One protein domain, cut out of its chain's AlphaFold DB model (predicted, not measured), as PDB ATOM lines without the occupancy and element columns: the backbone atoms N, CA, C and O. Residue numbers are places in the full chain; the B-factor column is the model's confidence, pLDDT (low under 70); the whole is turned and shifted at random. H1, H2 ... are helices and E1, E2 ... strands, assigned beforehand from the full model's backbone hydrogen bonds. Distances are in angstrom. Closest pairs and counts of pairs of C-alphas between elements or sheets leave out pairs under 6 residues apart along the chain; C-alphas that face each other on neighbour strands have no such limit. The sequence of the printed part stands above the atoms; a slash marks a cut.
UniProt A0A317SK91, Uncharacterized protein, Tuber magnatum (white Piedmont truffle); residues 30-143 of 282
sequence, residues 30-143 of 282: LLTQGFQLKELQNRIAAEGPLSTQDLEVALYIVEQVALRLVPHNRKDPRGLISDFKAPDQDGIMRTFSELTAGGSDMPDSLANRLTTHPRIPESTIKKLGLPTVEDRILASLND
ATOM      1  N   LEU A  30       4.739 -25.743 -24.550       42.75
ATOM      2  CA  LEU A  30       5.683 -26.251 -23.544       42.75
ATOM      3  C   LEU A  30       6.893 -25.326 -23.336       42.75
ATOM      4  O   LEU A  30       7.415 -25.266 -22.219       42.75
ATOM      5  N   LEU A  31       7.299 -24.554 -24.355       46.56
ATOM      6  CA  LEU A  31       8.344 -23.532 -24.219       46.56
ATOM      7  C   LEU A  31       7.871 -22.412 -23.287       46.56
ATOM      8  O   LEU A  31       8.589 -22.048 -22.357       46.56
ATOM      9  N   THR A  32       6.629 -21.944 -23.446       49.31
ATOM     10  CA  THR A  32       6.019 -20.898 -22.599       49.31
ATOM     11  C   THR A  32       6.021 -21.232 -21.104       49.31
ATOM     12  O   THR A  32       6.174 -20.335 -20.279       49.31
ATOM     13  N   GLN A  33       5.896 -22.510 -20.730       53.50
ATOM     14  CA  GLN A  33       5.927 -22.943 -19.326       53.50
ATOM     15  C   GLN A  33       7.356 -23.156 -18.791       53.50
ATOM     16  O   GLN A  33       7.611 -22.912 -17.611       53.50
ATOM     17  N   GLY A  34       8.304 -23.559 -19.646       57.44
ATOM     18  CA  GLY A  34       9.733 -23.602 -19.311       57.44
ATOM     19  C   GLY A  34      10.297 -22.215 -18.978       57.44
ATOM     20  O   GLY A  34      11.044 -22.070 -18.009       57.44
ATOM     21  N   PHE A  35       9.845 -21.180 -19.699       59.88
ATOM     22  CA  PHE A  35      10.163 -19.779 -19.396       59.88
ATOM     23  C   PHE A  35       9.696 -19.354 -17.991       59.88
ATOM     24  O   PHE A  35      10.449 -18.691 -17.279       59.88
ATOM     25  N   GLN A  36       8.514 -19.793 -17.540       68.94
ATOM     26  CA  GLN A  36       7.988 -19.460 -16.207       68.94
ATOM     27  C   GLN A  36       8.794 -20.102 -15.066       68.94
ATOM     28  O   GLN A  36       9.067 -19.450 -14.058       68.94
ATOM     29  N   LEU A  37       9.207 -21.367 -15.216       74.75
ATOM     30  CA  LEU A  37      10.052 -22.044 -14.220       74.75
ATOM     31  C   LEU A  37      11.437 -21.398 -14.130       74.75
ATOM     32  O   LEU A  37      11.989 -21.253 -13.038       74.75
ATOM     33  N   LYS A  38      11.982 -20.971 -15.271       78.31
ATOM     34  CA  LYS A  38      13.268 -20.279 -15.339       78.31
ATOM     35  C   LYS A  38      13.211 -18.892 -14.698       78.31
ATOM     36  O   LYS A  38      14.115 -18.531 -13.947       78.31
ATOM     37  N   GLU A  39      12.142 -18.138 -14.935       78.25
ATOM     38  CA  GLU A  39      11.901 -16.855 -14.270       78.25
ATOM     39  C   GLU A  39      11.779 -17.028 -12.749       78.25
ATOM     40  O   GLU A  39      12.396 -16.283 -11.987       78.25
ATOM     41  N   LEU A  40      11.054 -18.057 -12.298       78.00
ATOM     42  CA  LEU A  40      10.919 -18.370 -10.877       78.00
ATOM     43  C   LEU A  40      12.267 -18.736 -10.241       78.00
ATOM     44  O   LEU A  40      12.584 -18.224  -9.170       78.00
ATOM     45  N   GLN A  41      13.090 -19.539 -10.924       82.94
ATOM     46  CA  GLN A  41      14.448 -19.863 -10.480       82.94
ATOM     47  C   GLN A  41      15.327 -18.610 -10.368       82.94
ATOM     48  O   GLN A  41      16.073 -18.465  -9.404       82.94
ATOM     49  N   ASN A  42      15.241 -17.689 -11.333       83.38
ATOM     50  CA  ASN A  42      16.020 -16.450 -11.315       83.38
ATOM     51  C   ASN A  42      15.601 -15.518 -10.166       83.38
ATOM     52  O   ASN A  42      16.440 -14.801  -9.632       83.38
ATOM     53  N   ARG A  43      14.328 -15.549  -9.750       80.81
ATOM     54  CA  ARG A  43      13.818 -14.755  -8.619       80.81
ATOM     55  C   ARG A  43      14.304 -15.247  -7.257       80.81
ATOM     56  O   ARG A  43      14.387 -14.439  -6.339       80.81
ATOM     57  N   ILE A  44      14.606 -16.539  -7.135       79.94
ATOM     58  CA  ILE A  44      15.113 -17.150  -5.896       79.94
ATOM     59  C   ILE A  44      16.635 -17.336  -5.900       79.94
ATOM     60  O   ILE A  44      17.196 -17.785  -4.907       79.94
ATOM     61  N   ALA A  45      17.324 -17.033  -7.003       71.06
ATOM     62  CA  ALA A  45      18.766 -17.220  -7.118       71.06
ATOM     63  C   ALA A  45      19.522 -16.201  -6.246       71.06
ATOM     64  O   ALA A  45      19.813 -15.089  -6.679       71.06
ATOM     65  N   ALA A  46      19.843 -16.596  -5.015       70.56
ATOM     66  CA  ALA A  46      20.714 -15.857  -4.110       70.56
ATOM     67  C   ALA A  46      22.165 -16.366  -4.196       70.56
ATOM     68  O   ALA A  46      22.408 -17.525  -4.532       70.56
ATOM     69  N   GLU A  47      23.136 -15.512  -3.856       66.81
ATOM     70  CA  GLU A  47      24.557 -15.901  -3.750       66.81
ATOM     71  C   GLU A  47      24.863 -16.737  -2.487       66.81
ATOM     72  O   GLU A  47      25.962 -17.270  -2.350       66.81
ATOM     73  N   GLY A  48      23.897 -16.872  -1.569       79.25
ATOM     74  CA  GLY A  48      24.020 -17.617  -0.313       79.25
ATOM     75  C   GLY A  48      22.893 -18.635  -0.092       79.25
ATOM     76  O   GLY A  48      22.086 -18.861  -0.997       79.25
ATOM     77  N   PRO A  49      22.830 -19.256   1.102       86.31
ATOM     78  CA  PRO A  49      21.821 -20.259   1.431       86.31
ATOM     79  C   PRO A  49      20.400 -19.723   1.258       86.31
ATOM     80  O   PRO A  49      20.075 -18.627   1.724       86.31
ATOM     81  N   LEU A  50      19.551 -20.509   0.600       88.38
ATOM     82  CA  LEU A  50      18.147 -20.174   0.410       88.38
ATOM     83  C   LEU A  50      17.402 -20.112   1.748       88.38
ATOM     84  O   LEU A  50      17.663 -20.882   2.676       88.38
ATOM     85  N   SER A  51      16.409 -19.223   1.822       88.69
ATOM     86  CA  SER A  51      15.432 -19.264   2.910       88.69
ATOM     87  C   SER A  51      14.642 -20.576   2.859       88.69
ATOM     88  O   SER A  51      14.550 -21.221   1.814       88.69
ATOM     89  N   THR A  52      14.006 -20.974   3.964       86.19
ATOM     90  CA  THR A  52      13.167 -22.187   3.982       86.19
ATOM     91  C   THR A  52      12.090 -22.153   2.896       86.19
ATOM     92  O   THR A  52      11.821 -23.174   2.275       86.19
ATOM     93  N   GLN A  53      11.507 -20.980   2.634       84.94
ATOM     94  CA  GLN A  53      10.476 -20.815   1.614       84.94
ATOM     95  C   GLN A  53      11.051 -20.915   0.197       84.94
ATOM     96  O   GLN A  53      10.473 -21.600  -0.644       84.94
ATOM     97  N   ASP A  54      12.201 -20.293  -0.062       86.25
ATOM     98  CA  ASP A  54      12.849 -20.357  -1.376       86.25
ATOM     99  C   ASP A  54      13.410 -21.752  -1.671       86.25
ATOM    100  O   ASP A  54      13.407 -22.188  -2.821       86.25
ATOM    101  N   LEU A  55      13.822 -22.491  -0.637       87.31
ATOM    102  CA  LEU A  55      14.241 -23.883  -0.755       87.31
ATOM    103  C   LEU A  55      13.082 -24.788  -1.199       87.31
ATOM    104  O   LEU A  55      13.286 -25.631  -2.069       87.31
ATOM    105  N   GLU A  56      11.865 -24.608  -0.671       86.38
ATOM    106  CA  GLU A  56      10.682 -25.344  -1.160       86.38
ATOM    107  C   GLU A  56      10.416 -25.056  -2.641       86.38
ATOM    108  O   GLU A  56      10.139 -25.969  -3.420       86.38
ATOM    109  N   VAL A  57      10.541 -23.788  -3.046       85.31
ATOM    110  CA  VAL A  57      10.371 -23.383  -4.444       85.31
ATOM    111  C   VAL A  57      11.456 -24.008  -5.323       85.31
ATOM    112  O   VAL A  57      11.145 -24.528  -6.394       85.31
ATOM    113  N   ALA A  58      12.710 -24.027  -4.868       86.06
ATOM    114  CA  ALA A  58      13.815 -24.661  -5.578       86.06
ATOM    115  C   ALA A  58      13.591 -26.170  -5.760       86.06
ATOM    116  O   ALA A  58      13.732 -26.681  -6.870       86.06
ATOM    117  N   LEU A  59      13.185 -26.883  -4.702       88.25
ATOM    118  CA  LEU A  59      12.880 -28.317  -4.767       88.25
ATOM    119  C   LEU A  59      11.713 -28.603  -5.722       88.25
ATOM    120  O   LEU A  59      11.803 -29.523  -6.537       88.25
ATOM    121  N   TYR A  60      10.665 -27.776  -5.679       87.00
ATOM    122  CA  TYR A  60       9.539 -27.863  -6.607       87.00
ATOM    123  C   TYR A  60       9.988 -27.680  -8.062       87.00
ATOM    124  O   TYR A  60       9.624 -28.485  -8.916       87.00
ATOM    125  N   ILE A  61      10.815 -26.671  -8.361       84.88
ATOM    126  CA  ILE A  61      11.341 -26.443  -9.717       84.88
ATOM    127  C   ILE A  61      12.121 -27.668 -10.205       84.88
ATOM    128  O   ILE A  61      11.867 -28.145 -11.308       84.88
ATOM    129  N   VAL A  62      13.032 -28.203  -9.387       86.69
ATOM    130  CA  VAL A  62      13.868 -29.363  -9.741       86.69
ATOM    131  C   VAL A  62      13.008 -30.591 -10.058       86.69
ATOM    132  O   VAL A  62      13.231 -31.268 -11.063       86.69
ATOM    133  N   GLU A  63      11.977 -30.853  -9.254       85.88
ATOM    134  CA  GLU A  63      11.026 -31.939  -9.503       85.88
ATOM    135  C   GLU A  63      10.209 -31.709 -10.785       85.88
ATOM    136  O   GLU A  63      10.056 -32.613 -11.610       85.88
ATOM    137  N   GLN A  64       9.724 -30.485 -10.997       82.31
ATOM    138  CA  GLN A  64       8.957 -30.106 -12.182       82.31
ATOM    139  C   GLN A  64       9.771 -30.202 -13.477       82.31
ATOM    140  O   GLN A  64       9.213 -30.573 -14.514       82.31
ATOM    141  N   VAL A  65      11.068 -29.890 -13.431       81.06
ATOM    142  CA  VAL A  65      11.994 -30.088 -14.553       81.06
ATOM    143  C   VAL A  65      12.176 -31.583 -14.810       81.06
ATOM    144  O   VAL A  65      11.980 -32.031 -15.937       81.06
ATOM    145  N   ALA A  66      12.434 -32.387 -13.774       80.75
ATOM    146  CA  ALA A  66      12.618 -33.833 -13.918       80.75
ATOM    147  C   ALA A  66      11.380 -34.556 -14.481       80.75
ATOM    148  O   ALA A  66      11.508 -35.503 -15.257       80.75
ATOM    149  N   LEU A  67      10.171 -34.119 -14.112       78.56
ATOM    150  CA  LEU A  67       8.916 -34.668 -14.639       78.56
ATOM    151  C   LEU A  67       8.680 -34.323 -16.115       78.56
ATOM    152  O   LEU A  67       7.974 -35.059 -16.801       78.56
ATOM    153  N   ARG A  68       9.268 -33.234 -16.618       71.62
ATOM    154  CA  ARG A  68       9.137 -32.804 -18.020       71.62
ATOM    155  C   ARG A  68      10.128 -33.487 -18.961       71.62
ATOM    156  O   ARG A  68       9.935 -33.429 -20.169       71.62
ATOM    157  N   LEU A  69      11.132 -34.180 -18.424       64.75
ATOM    158  CA  LEU A  69      12.106 -34.962 -19.196       64.75
ATOM    159  C   LEU A  69      11.602 -36.350 -19.626       64.75
ATOM    160  O   LEU A  69      12.355 -37.131 -20.203       64.75
ATOM    161  N   VAL A  70      10.333 -36.680 -19.362       53.81
ATOM    162  CA  VAL A  70       9.711 -37.937 -19.809       53.81
ATOM    163  C   VAL A  70       9.739 -37.998 -21.348       53.81
ATOM    164  O   VAL A  70       9.450 -36.991 -21.997       53.81
ATOM    165  N   PRO A  71      10.095 -39.148 -21.957       46.94
ATOM    166  CA  PRO A  71      10.434 -39.238 -23.372       46.94
ATOM    167  C   PRO A  71       9.196 -39.086 -24.259       46.94
ATOM    168  O   PRO A  71       8.579 -40.055 -24.696       46.94
ATOM    169  N   HIS A  72       8.848 -37.848 -24.584       39.53
ATOM    170  CA  HIS A  72       8.102 -37.541 -25.792       39.53
ATOM    171  C   HIS A  72       9.092 -37.113 -26.870       39.53
ATOM    172  O   HIS A  72       9.369 -35.934 -27.041       39.53
ATOM    173  N   ASN A  73       9.652 -38.118 -27.549       38.19
ATOM    174  CA  ASN A  73      10.115 -38.087 -28.939       38.19
ATOM    175  C   ASN A  73      10.794 -36.784 -29.433       38.19
ATOM    176  O   ASN A  73      10.475 -36.298 -30.517       38.19
ATOM    177  N   ARG A  74      11.709 -36.188 -28.650       45.44
ATOM    178  CA  ARG A  74      12.452 -34.971 -29.033       45.44
ATOM    179  C   ARG A  74      13.948 -35.229 -29.184       45.44
ATOM    180  O   ARG A  74      14.546 -35.943 -28.384       45.44
ATOM    181  N   LYS A  75      14.517 -34.591 -30.216       44.38
ATOM    182  CA  LYS A  75      15.884 -34.765 -30.733       44.38
ATOM    183  C   LYS A  75      17.021 -34.285 -29.810       44.38
ATOM    184  O   LYS A  75      18.149 -34.682 -30.065       44.38
ATOM    185  N   ASP A  76      16.783 -33.523 -28.736       49.78
ATOM    186  CA  ASP A  76      17.812 -33.286 -27.700       49.78
ATOM    187  C   ASP A  76      17.224 -32.715 -26.388       49.78
ATOM    188  O   ASP A  76      16.932 -31.521 -26.308       49.78
ATOM    189  N   PRO A  77      17.035 -33.525 -25.330       50.66
ATOM    190  CA  PRO A  77      16.566 -33.034 -24.033       50.66
ATOM    191  C   PRO A  77      17.636 -32.264 -23.236       50.66
ATOM    192  O   PRO A  77      17.295 -31.632 -22.242       50.66
ATOM    193  N   ARG A  78      18.920 -32.292 -23.633       48.94
ATOM    194  CA  ARG A  78      20.032 -31.776 -22.808       48.94
ATOM    195  C   ARG A  78      20.207 -30.259 -22.877       48.94
ATOM    196  O   ARG A  78      20.579 -29.662 -21.870       48.94
ATOM    197  N   GLY A  79      19.876 -29.631 -24.007       52.03
ATOM    198  CA  GLY A  79      19.976 -28.173 -24.176       52.03
ATOM    199  C   GLY A  79      19.002 -27.363 -23.309       52.03
ATOM    200  O   GLY A  79      19.280 -26.217 -22.988       52.03
ATOM    201  N   LEU A  80      17.881 -27.956 -22.878       55.06
ATOM    202  CA  LEU A  80      16.909 -27.285 -22.004       55.06
ATOM    203  C   LEU A  80      17.303 -27.362 -20.517       55.06
ATOM    204  O   LEU A  80      16.831 -26.574 -19.704       55.06
ATOM    205  N   ILE A  81      18.146 -28.331 -20.157       61.53
ATOM    206  CA  ILE A  81      18.510 -28.669 -18.775       61.53
ATOM    207  C   ILE A  81      19.717 -27.852 -18.298       61.53
ATOM    208  O   ILE A  81      19.803 -27.544 -17.109       61.53
ATOM    209  N   SER A  82      20.630 -27.476 -19.204       63.25
ATOM    210  CA  SER A  82      21.883 -26.769 -18.881       63.25
ATOM    211  C   SER A  82      21.676 -25.456 -18.128       63.25
ATOM    212  O   SER A  82      22.538 -25.033 -17.360       63.25
ATOM    213  N   ASP A  83      20.516 -24.833 -18.320       71.50
ATOM    214  CA  ASP A  83      20.197 -23.537 -17.741       71.50
ATOM    215  C   ASP A  83      19.574 -23.649 -16.338       71.50
ATOM    216  O   ASP A  83      19.445 -22.641 -15.630       71.50
ATOM    217  N   PHE A  84      19.174 -24.843 -15.898       82.19
ATOM    218  CA  PHE A  84      18.577 -25.050 -14.580       82.19
ATOM    219  C   PHE A  84      19.630 -25.349 -13.504       82.19
ATOM    220  O   PHE A  84      20.729 -25.844 -13.757       82.19
ATOM    221  N   LYS A  85      19.295 -24.969 -12.271       88.00
ATOM    222  CA  LYS A  85      20.127 -25.096 -11.076       88.00
ATOM    223  C   LYS A  85      19.364 -25.875 -10.006       88.00
ATOM    224  O   LYS A  85      18.136 -25.857  -9.982       88.00
ATOM    225  N   ALA A  86      20.085 -26.536  -9.111       87.94
ATOM    226  CA  ALA A  86      19.528 -27.230  -7.953       87.94
ATOM    227  C   ALA A  86      20.246 -26.794  -6.668       87.94
ATOM    228  O   ALA A  86      21.408 -26.383  -6.728       87.94
ATOM    229  N   PRO A  87      19.573 -26.875  -5.511       90.06
ATOM    230  CA  PRO A  87      20.208 -26.607  -4.231       90.06
ATOM    231  C   PRO A  87      21.223 -27.708  -3.881       90.06
ATOM    232  O   PRO A  87      20.943 -28.903  -4.039       90.06
ATOM    233  N   ASP A  88      22.394 -27.303  -3.389       87.94
ATOM    234  CA  ASP A  88      23.355 -28.192  -2.731       87.94
ATOM    235  C   ASP A  88      22.929 -28.519  -1.285       87.94
ATOM    236  O   ASP A  88      21.878 -28.080  -0.813       87.94
ATOM    237  N   GLN A  89      23.722 -29.328  -0.579       86.12
ATOM    238  CA  GLN A  89      23.488 -29.715   0.821       86.12
ATOM    239  C   GLN A  89      23.314 -28.531   1.789       86.12
ATOM    240  O   GLN A  89      22.623 -28.675   2.796       86.12
ATOM    241  N   ASP A  90      23.897 -27.374   1.464       86.31
ATOM    242  CA  ASP A  90      23.843 -26.150   2.263       86.31
ATOM    243  C   ASP A  90      22.717 -25.210   1.791       86.31
ATOM    244  O   ASP A  90      22.548 -24.103   2.306       86.31
ATOM    245  N   GLY A  91      21.915 -25.651   0.815       85.25
ATOM    246  CA  GLY A  91      20.797 -24.896   0.265       85.25
ATOM    247  C   GLY A  91      21.224 -23.785  -0.690       85.25
ATOM    248  O   GLY A  91      20.455 -22.850  -0.884       85.25
ATOM    249  N   ILE A  92      22.420 -23.850  -1.282       88.12
ATOM    250  CA  ILE A  92      22.912 -22.872  -2.262       88.12
ATOM    251  C   ILE A  92      22.614 -23.374  -3.679       88.12
ATOM    252  O   ILE A  92      22.827 -24.541  -4.001       88.12
ATOM    253  N   MET A  93      22.135 -22.491  -4.559       87.12
ATOM    254  CA  MET A  93      21.787 -22.850  -5.941       87.12
ATOM    255  C   MET A  93      23.034 -23.065  -6.812       87.12
ATOM    256  O   MET A  93      23.715 -22.111  -7.194       87.12
ATOM    257  N   ARG A  94      23.283 -24.317  -7.204       85.94
ATOM    258  CA  ARG A  94      24.396 -24.752  -8.063       85.94
ATOM    259  C   ARG A  94      23.904 -25.265  -9.406       85.94
ATOM    260  O   ARG A  94      22.771 -25.725  -9.536       85.94
ATOM    261  N   THR A  95      24.752 -25.200 -10.422       84.12
ATOM    262  CA  THR A  95      24.467 -25.860 -11.702       84.12
ATOM    263  C   THR A  95      24.485 -27.379 -11.531       84.12
ATOM    264  O   THR A  95      25.173 -27.923 -10.666       84.12
ATOM    265  N   PHE A  96      23.747 -28.093 -12.380       82.00
ATOM    266  CA  PHE A  96      23.718 -29.558 -12.343       82.00
ATOM    267  C   PHE A  96      25.101 -30.185 -12.567       82.00
ATOM    268  O   PHE A  96      25.424 -31.199 -11.954       82.00
ATOM    269  N   SER A  97      25.951 -29.535 -13.365       75.25
ATOM    270  CA  SER A  97      27.332 -29.955 -13.624       75.25
ATOM    271  C   SER A  97      28.263 -29.812 -12.418       75.25
ATOM    272  O   SER A  97      29.287 -30.496 -12.368       75.25
ATOM    273  N   GLU A  98      27.944 -28.952 -11.447       78.31
ATOM    274  CA  GLU A  98      28.716 -28.765 -10.207       78.31
ATOM    275  C   GLU A  98      28.302 -29.758  -9.112       78.31
ATOM    276  O   GLU A  98      29.132 -30.170  -8.302       78.31
ATOM    277  N   LEU A  99      27.031 -30.172  -9.108       82.25
ATOM    278  CA  LEU A  99      26.474 -31.077  -8.108       82.25
ATOM    279  C   LEU A  99      26.900 -32.525  -8.345       82.25
ATOM    280  O   LEU A  99      27.005 -32.998  -9.474       82.25
ATOM    281  N   THR A 100      27.138 -33.248  -7.260       82.44
ATOM    282  CA  THR A 100      27.325 -34.699  -7.279       82.44
ATOM    283  C   THR A 100      26.148 -35.349  -6.562       82.44
ATOM    284  O   THR A 100      25.800 -34.939  -5.453       82.44
ATOM    285  N   ALA A 101      25.520 -36.341  -7.189       77.94
ATOM    286  CA  ALA A 101      24.494 -37.157  -6.553       77.94
ATOM    287  C   ALA A 101      25.109 -37.856  -5.331       77.94
ATOM    288  O   ALA A 101      25.970 -38.725  -5.472       77.94
ATOM    289  N   GLY A 102      24.717 -37.409  -4.138       65.81
ATOM    290  CA  GLY A 102      25.245 -37.904  -2.871       65.81
ATOM    291  C   GLY A 102      24.334 -38.956  -2.241       65.81
ATOM    292  O   GLY A 102      23.125 -38.757  -2.151       65.81
ATOM    293  N   GLY A 103      24.939 -40.048  -1.771       60.16
ATOM    294  CA  GLY A 103      24.376 -40.994  -0.803       60.16
ATOM    295  C   GLY A 103      25.275 -41.066   0.438       60.16
ATOM    296  O   GLY A 103      26.375 -40.522   0.428       60.16
ATOM    297  N   SER A 104      24.827 -41.732   1.505       54.19
ATOM    298  CA  SER A 104      25.545 -41.838   2.793       54.19
ATOM    299  C   SER A 104      26.934 -42.490   2.723       54.19
ATOM    300  O   SER A 104      27.686 -42.402   3.689       54.19
ATOM    301  N   ASP A 105      27.284 -43.110   1.595       54.28
ATOM    302  CA  ASP A 105      28.440 -44.000   1.449       54.28
ATOM    303  C   ASP A 105      29.558 -43.358   0.600       54.28
ATOM    304  O   ASP A 105      30.143 -43.982  -0.287       54.28
ATOM    305  N   MET A 106      29.842 -42.075   0.843       58.31
ATOM    306  CA  MET A 106      30.931 -41.355   0.174       58.31
ATOM    307  C   MET A 106      32.291 -41.694   0.801       58.31
ATOM    308  O   MET A 106      32.435 -41.564   2.016       58.31
ATOM    309  N   PRO A 107      33.323 -42.053   0.015       58.44
ATOM    310  CA  PRO A 107      34.676 -42.198   0.546       58.44
ATOM    311  C   PRO A 107      35.247 -40.837   0.984       58.44
ATOM    312  O   PRO A 107      35.077 -39.833   0.289       58.44
ATOM    313  N   ASP A 108      35.979 -40.815   2.105       57.19
ATOM    314  CA  ASP A 108      36.541 -39.601   2.735       57.19
ATOM    315  C   ASP A 108      37.396 -38.737   1.785       57.19
ATOM    316  O   ASP A 108      37.504 -37.522   1.951       57.19
ATOM    317  N   SER A 109      37.970 -39.338   0.738       54.00
ATOM    318  CA  SER A 109      38.736 -38.645  -0.308       54.00
ATOM    319  C   SER A 109      37.906 -37.678  -1.167       54.00
ATOM    320  O   SER A 109      38.479 -36.861  -1.887       54.00
ATOM    321  N   LEU A 110      36.570 -37.734  -1.089       56.09
ATOM    322  CA  LEU A 110      35.634 -36.871  -1.821       56.09
ATOM    323  C   LEU A 110      34.812 -35.958  -0.890       56.09
ATOM    324  O   LEU A 110      33.848 -35.341  -1.342       56.09
ATOM    325  N   ALA A 111      35.206 -35.822   0.383       55.38
ATOM    326  CA  ALA A 111      34.466 -35.083   1.413       55.38
ATOM    327  C   ALA A 111      34.246 -33.583   1.112       55.38
ATOM    328  O   ALA A 111      33.301 -32.987   1.618       55.38
ATOM    329  N   ASN A 112      35.071 -32.972   0.254       62.00
ATOM    330  CA  ASN A 112      34.953 -31.554  -0.121       62.00
ATOM    331  C   ASN A 112      34.044 -31.300  -1.341       62.00
ATOM    332  O   ASN A 112      34.073 -30.205  -1.907       62.00
ATOM    333  N   ARG A 113      33.282 -32.294  -1.816       70.06
ATOM    334  CA  ARG A 113      32.449 -32.136  -3.019       70.06
ATOM    335  C   ARG A 113      31.059 -31.597  -2.695       70.06
ATOM    336  O   ARG A 113      30.444 -31.970  -1.705       70.06
ATOM    337  N   LEU A 114      30.549 -30.761  -3.599       81.62
ATOM    338  CA  LEU A 114      29.187 -30.235  -3.544       81.62
ATOM    339  C   LEU A 114      28.197 -31.363  -3.848       81.62
ATOM    340  O   LEU A 114      28.151 -31.866  -4.976       81.62
ATOM    341  N   THR A 115      27.423 -31.772  -2.846       84.62
ATOM    342  CA  THR A 115      26.387 -32.797  -3.002       84.62
ATOM    343  C   THR A 115      25.005 -32.173  -3.159       84.62
ATOM    344  O   THR A 115      24.757 -31.050  -2.720       84.62
ATOM    345  N   THR A 116      24.103 -32.886  -3.831       87.19
ATOM    346  CA  THR A 116      22.693 -32.494  -3.968       87.19
ATOM    347  C   THR A 116      22.000 -32.402  -2.611       87.19
ATOM    348  O   THR A 116      22.226 -33.253  -1.753       87.19
ATOM    349  N   HIS A 117      21.088 -31.440  -2.442       88.56
ATOM    350  CA  HIS A 117      20.314 -31.319  -1.207       88.56
ATOM    351  C   HIS A 117      19.586 -32.642  -0.843       88.56
ATOM    352  O   HIS A 117      18.888 -33.191  -1.701       88.56
ATOM    353  N   PRO A 118      19.637 -33.132   0.418       85.38
ATOM    354  CA  PRO A 118      19.082 -34.441   0.821       85.38
ATOM    355  C   PRO A 118      17.577 -34.627   0.585       85.38
ATOM    356  O   PRO A 118      17.064 -35.742   0.582       85.38
ATOM    357  N   ARG A 119      16.847 -33.519   0.421       86.81
ATOM    358  CA  ARG A 119      15.405 -33.520   0.123       86.81
ATOM    359  C   ARG A 119      15.080 -33.744  -1.355       86.81
ATOM    360  O   ARG A 119      13.903 -33.860  -1.680       86.81
ATOM    361  N   ILE A 120      16.076 -33.785  -2.242       86.88
ATOM    362  CA  ILE A 120      15.873 -34.127  -3.651       86.88
ATOM    363  C   ILE A 120      15.757 -35.657  -3.757       86.88
ATOM    364  O   ILE A 120      16.702 -36.358  -3.396       86.88
ATOM    365  N   PRO A 121      14.635 -36.204  -4.260       86.00
ATOM    366  CA  PRO A 121      14.471 -37.650  -4.388       86.00
ATOM    367  C   PRO A 121      15.473 -38.272  -5.367       86.00
ATOM    368  O   PRO A 121      15.729 -37.726  -6.440       86.00
ATOM    369  N   GLU A 122      15.956 -39.481  -5.071       81.44
ATOM    370  CA  GLU A 122      16.881 -40.219  -5.949       81.44
ATOM    371  C   GLU A 122      16.289 -40.476  -7.350       81.44
ATOM    372  O   GLU A 122      16.990 -40.455  -8.361       81.44
ATOM    373  N   SER A 123      14.967 -40.656  -7.438       81.38
ATOM    374  CA  SER A 123      14.246 -40.782  -8.709       81.38
ATOM    375  C   SER A 123      14.333 -39.515  -9.569       81.38
ATOM    376  O   SER A 123      14.416 -39.612 -10.793       81.38
ATOM    377  N   THR A 124      14.351 -38.339  -8.942       82.94
ATOM    378  CA  THR A 124      14.526 -37.031  -9.585       82.94
ATOM    379  C   THR A 124      15.971 -36.856 -10.050       82.94
ATOM    380  O   THR A 124      16.194 -36.499 -11.204       82.94
ATOM    381  N   ILE A 125      16.947 -37.207  -9.204       81.44
ATOM    382  CA  ILE A 125      18.386 -37.197  -9.530       81.44
ATOM    383  C   ILE A 125      18.669 -38.053 -10.775       81.44
ATOM    384  O   ILE A 125      19.310 -37.582 -11.714       81.44
ATOM    385  N   LYS A 126      18.128 -39.280 -10.820       79.56
ATOM    386  CA  LYS A 126      18.272 -40.198 -11.963       79.56
ATOM    387  C   LYS A 126      17.632 -39.656 -13.240       79.56
ATOM    388  O   LYS A 126      18.235 -39.750 -14.302       79.56
ATOM    389  N   LYS A 127      16.430 -39.070 -13.155       78.81
ATOM    390  CA  LYS A 127      15.733 -38.477 -14.315       78.81
ATOM    391  C   LYS A 127      16.457 -37.259 -14.889       78.81
ATOM    392  O   LYS A 127      16.412 -37.052 -16.095       78.81
ATOM    393  N   LEU A 128      17.096 -36.464 -14.033       75.25
ATOM    394  CA  LEU A 128      17.883 -35.297 -14.438       75.25
ATOM    395  C   LEU A 128      19.278 -35.668 -14.956       75.25
ATOM    396  O   LEU A 128      19.926 -34.826 -15.570       75.25
ATOM    397  N   GLY A 129      19.744 -36.899 -14.710       73.19
ATOM    398  CA  GLY A 129      21.083 -37.344 -15.098       73.19
ATOM    399  C   GLY A 129      22.197 -36.601 -14.358       73.19
ATOM    400  O   GLY A 129      23.213 -36.269 -14.962       73.19
ATOM    401  N   LEU A 130      21.998 -36.280 -13.072       80.06
ATOM    402  CA  LEU A 130      23.024 -35.585 -12.289       80.06
ATOM    403  C   LEU A 130      24.267 -36.476 -12.106       80.06
ATOM    404  O   LEU A 130      24.101 -37.666 -11.831       80.06
ATOM    405  N   PRO A 131      25.492 -35.919 -12.194       75.50
ATOM    406  CA  PRO A 131      26.723 -36.700 -12.083       75.50
ATOM    407  C   PRO A 131      26.809 -37.469 -10.766       75.50
ATOM    408  O   PRO A 131      26.694 -36.887  -9.686       75.50
ATOM    409  N   THR A 132      27.057 -38.768 -10.843       78.19
ATOM    410  CA  THR A 132      27.278 -39.633  -9.685       78.19
ATOM    411  C   THR A 132      28.731 -39.602  -9.223       78.19
ATOM    412  O   THR A 132      29.624 -39.081  -9.888       78.19
ATOM    413  N   VAL A 133      28.985 -40.186  -8.057       72.56
ATOM    414  CA  VAL A 133      30.336 -40.404  -7.521       72.56
ATOM    415  C   VAL A 133      31.202 -41.181  -8.505       72.56
ATOM    416  O   VAL A 133      32.348 -40.807  -8.737       72.56
ATOM    417  N   GLU A 134      30.633 -42.228  -9.104       69.94
ATOM    418  CA  GLU A 134      31.279 -43.038 -10.131       69.94
ATOM    419  C   GLU A 134      31.627 -42.181 -11.350       69.94
ATOM    420  O   GLU A 134      32.781 -42.182 -11.767       69.94
ATOM    421  N   ASP A 135      30.701 -41.341 -11.827       69.81
ATOM    422  CA  ASP A 135      30.965 -40.410 -12.933       69.81
ATOM    423  C   ASP A 135      32.094 -39.429 -12.599       69.81
ATOM    424  O   ASP A 135      32.902 -39.081 -13.459       69.81
ATOM    425  N   ARG A 136      32.193 -38.978 -11.342       68.62
ATOM    426  CA  ARG A 136      33.283 -38.097 -10.897       68.62
ATOM    427  C   ARG A 136      34.616 -38.823 -10.785       68.62
ATOM    428  O   ARG A 136      35.638 -38.214 -11.091       68.62
ATOM    429  N   ILE A 137      34.614 -40.076 -10.335       66.44
ATOM    430  CA  ILE A 137      35.816 -40.911 -10.272       66.44
ATOM    431  C   ILE A 137      36.299 -41.183 -11.694       66.44
ATOM    432  O   ILE A 137      37.453 -40.896 -11.991       66.44
ATOM    433  N   LEU A 138      35.412 -41.616 -12.590       62.47
ATOM    434  CA  LEU A 138      35.709 -41.796 -14.009       62.47
ATOM    435  C   LEU A 138      36.213 -40.495 -14.647       62.47
ATOM    436  O   LEU A 138      37.235 -40.519 -15.318       62.47
ATOM    437  N   ALA A 139      35.596 -39.347 -14.358       62.47
ATOM    438  CA  ALA A 139      36.081 -38.049 -14.833       62.47
ATOM    439  C   ALA A 139      37.453 -37.653 -14.251       62.47
ATOM    440  O   ALA A 139      38.216 -36.970 -14.920       62.47
ATOM    441  N   SER A 140      37.776 -38.057 -13.017       58.28
ATOM    442  CA  SER A 140      39.093 -37.808 -12.407       58.28
ATOM    443  C   SER A 140      40.181 -38.772 -12.886       58.28
ATOM    444  O   SER A 140      41.357 -38.424 -12.851       58.28
ATOM    445  N   LEU A 141      39.789 -39.973 -13.326       54.69
ATOM    446  CA  LEU A 141      40.659 -40.933 -14.002       54.69
ATOM    447  C   LEU A 141      40.858 -40.551 -15.478       54.69
ATOM    448  O   LEU A 141      41.931 -40.794 -16.021       54.69
ATOM    449  N   ASN A 142      39.876 -39.877 -16.084       49.72
ATOM    450  CA  ASN A 142      39.983 -39.152 -17.352       49.72
ATOM    451  C   ASN A 142      40.672 -37.794 -17.156       49.72
ATOM    452  O   ASN A 142      40.154 -36.759 -17.576       49.72
ATOM    453  N   ASP A 143      41.838 -37.787 -16.503       46.81
ATOM    454  CA  ASP A 143      42.696 -36.608 -16.495       46.81
ATOM    455  C   ASP A 143      42.928 -36.180 -17.959       46.81
ATOM    456  O   ASP A 143      43.501 -36.954 -18.736       46.81
TER     457      ASP A 143
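This is residues 30 to 143 of the 282 residues of an uncharacterized protein of Tuber magnatum (white Piedmont truffle) (UniProt A0A317SK91). A helical hairpin of H1 and H2 makes one end of the model, and H2 is its main packing surface: E1 of the small strand hairpin E1 E2 packs on H2, and the short helix H3 packs steeply on residues 62 to 67 of H2. At the other end of the longest axis lie the tip of a long loop, near Asp 108, and the last helix H4, which touches no other helix, while residues 71 to 76 stick out as a separate loop. The printed part has 114 residues with four named helices and two named strands, in the order H1 H2 E1 E2 H3 H4, and the sheet E1 - E2 is antiparallel. The class is mostly helix, though under half of the residues, 54 of 114, are in named elements. The whole is compact, with a radius of gyration of the C-alphas of 14.5 A and spans of 43 by 36 by 23 A.

H1, residues 30 to 44, touches H2, residues 52 to 68, which does so with its residues 54 to 61 alone. The two run opposite ways at a shallow tilt of 22 degrees and form a helical hairpin. Their closest C-alphas, those of Ile 44 and Asp 54, are 6.0 A apart. H2 also has 7 pairs of C-alphas within 8 A with E1, residues 85 to 87, and the closest are those of Val 62 and Ala 86, 6.3 A apart. E1 and E2, residues 93 to 95, form a hairpin of antiparallel neighbour strands, with an angle of 135 degrees between their directions. C-alphas 85 and 95 face each other at 4.5 A. N 86 and O 94 are within hydrogen-bond range at 2.8 A, as are N 94 and O 86 at 2.8 A. H2 and E2 are only just apart, with their closest C-alphas 8.2 A from each other. H3, residues 122 to 128, touches H2 at residues 62 to 67 of H2 alone. These two run the same way at a steep tilt of 61 degrees, and their closest C-alphas, those of Ala 66 and Leu 128, are 5.5 A apart. H4, residues 133 to 141, is apart from H1, H2, H3, E1 and E2. H1 is apart from H3 and from E2. In H2, H3 and H4 every O i to N i+4 pair is within hydrogen-bond range, and in H1 10 of 11 are.

H1 begins at C-alpha 30, at (5.683, -26.251, -23.544), and is 22.0 A long from first to last C-alpha. H2, the longest helix with 17 residues, measures 24.8 A and begins at C-alpha 52, at (13.167, -22.187, 3.982). E1 and E2 have 3 residues each. H3 has 7 residues. H4, with 9 residues, measures 12.2 A and ends at C-alpha 141, at (40.659, -40.933, -14.002).

The two C-alphas farthest apart, those of Thr 32 and Asp 108, are 43.9 A from each other, and the first and last printed C-alphas are 39.1 A apart. The printed part has no cut. The links H2 to E1, residues 69 to 84, and E2 to H3, residues 96 to 121, are long. The links E1 to E2 and H3 to H4 are tight, and H1 to H2 is short. Residues 71 to 76 stand free. The mean pLDDT of the printed part is 72.3, and 43 residues are under 70: residues 30 to 36, residue 47, residues 69 to 82, residues 102 to 112 and residues 134 to 143.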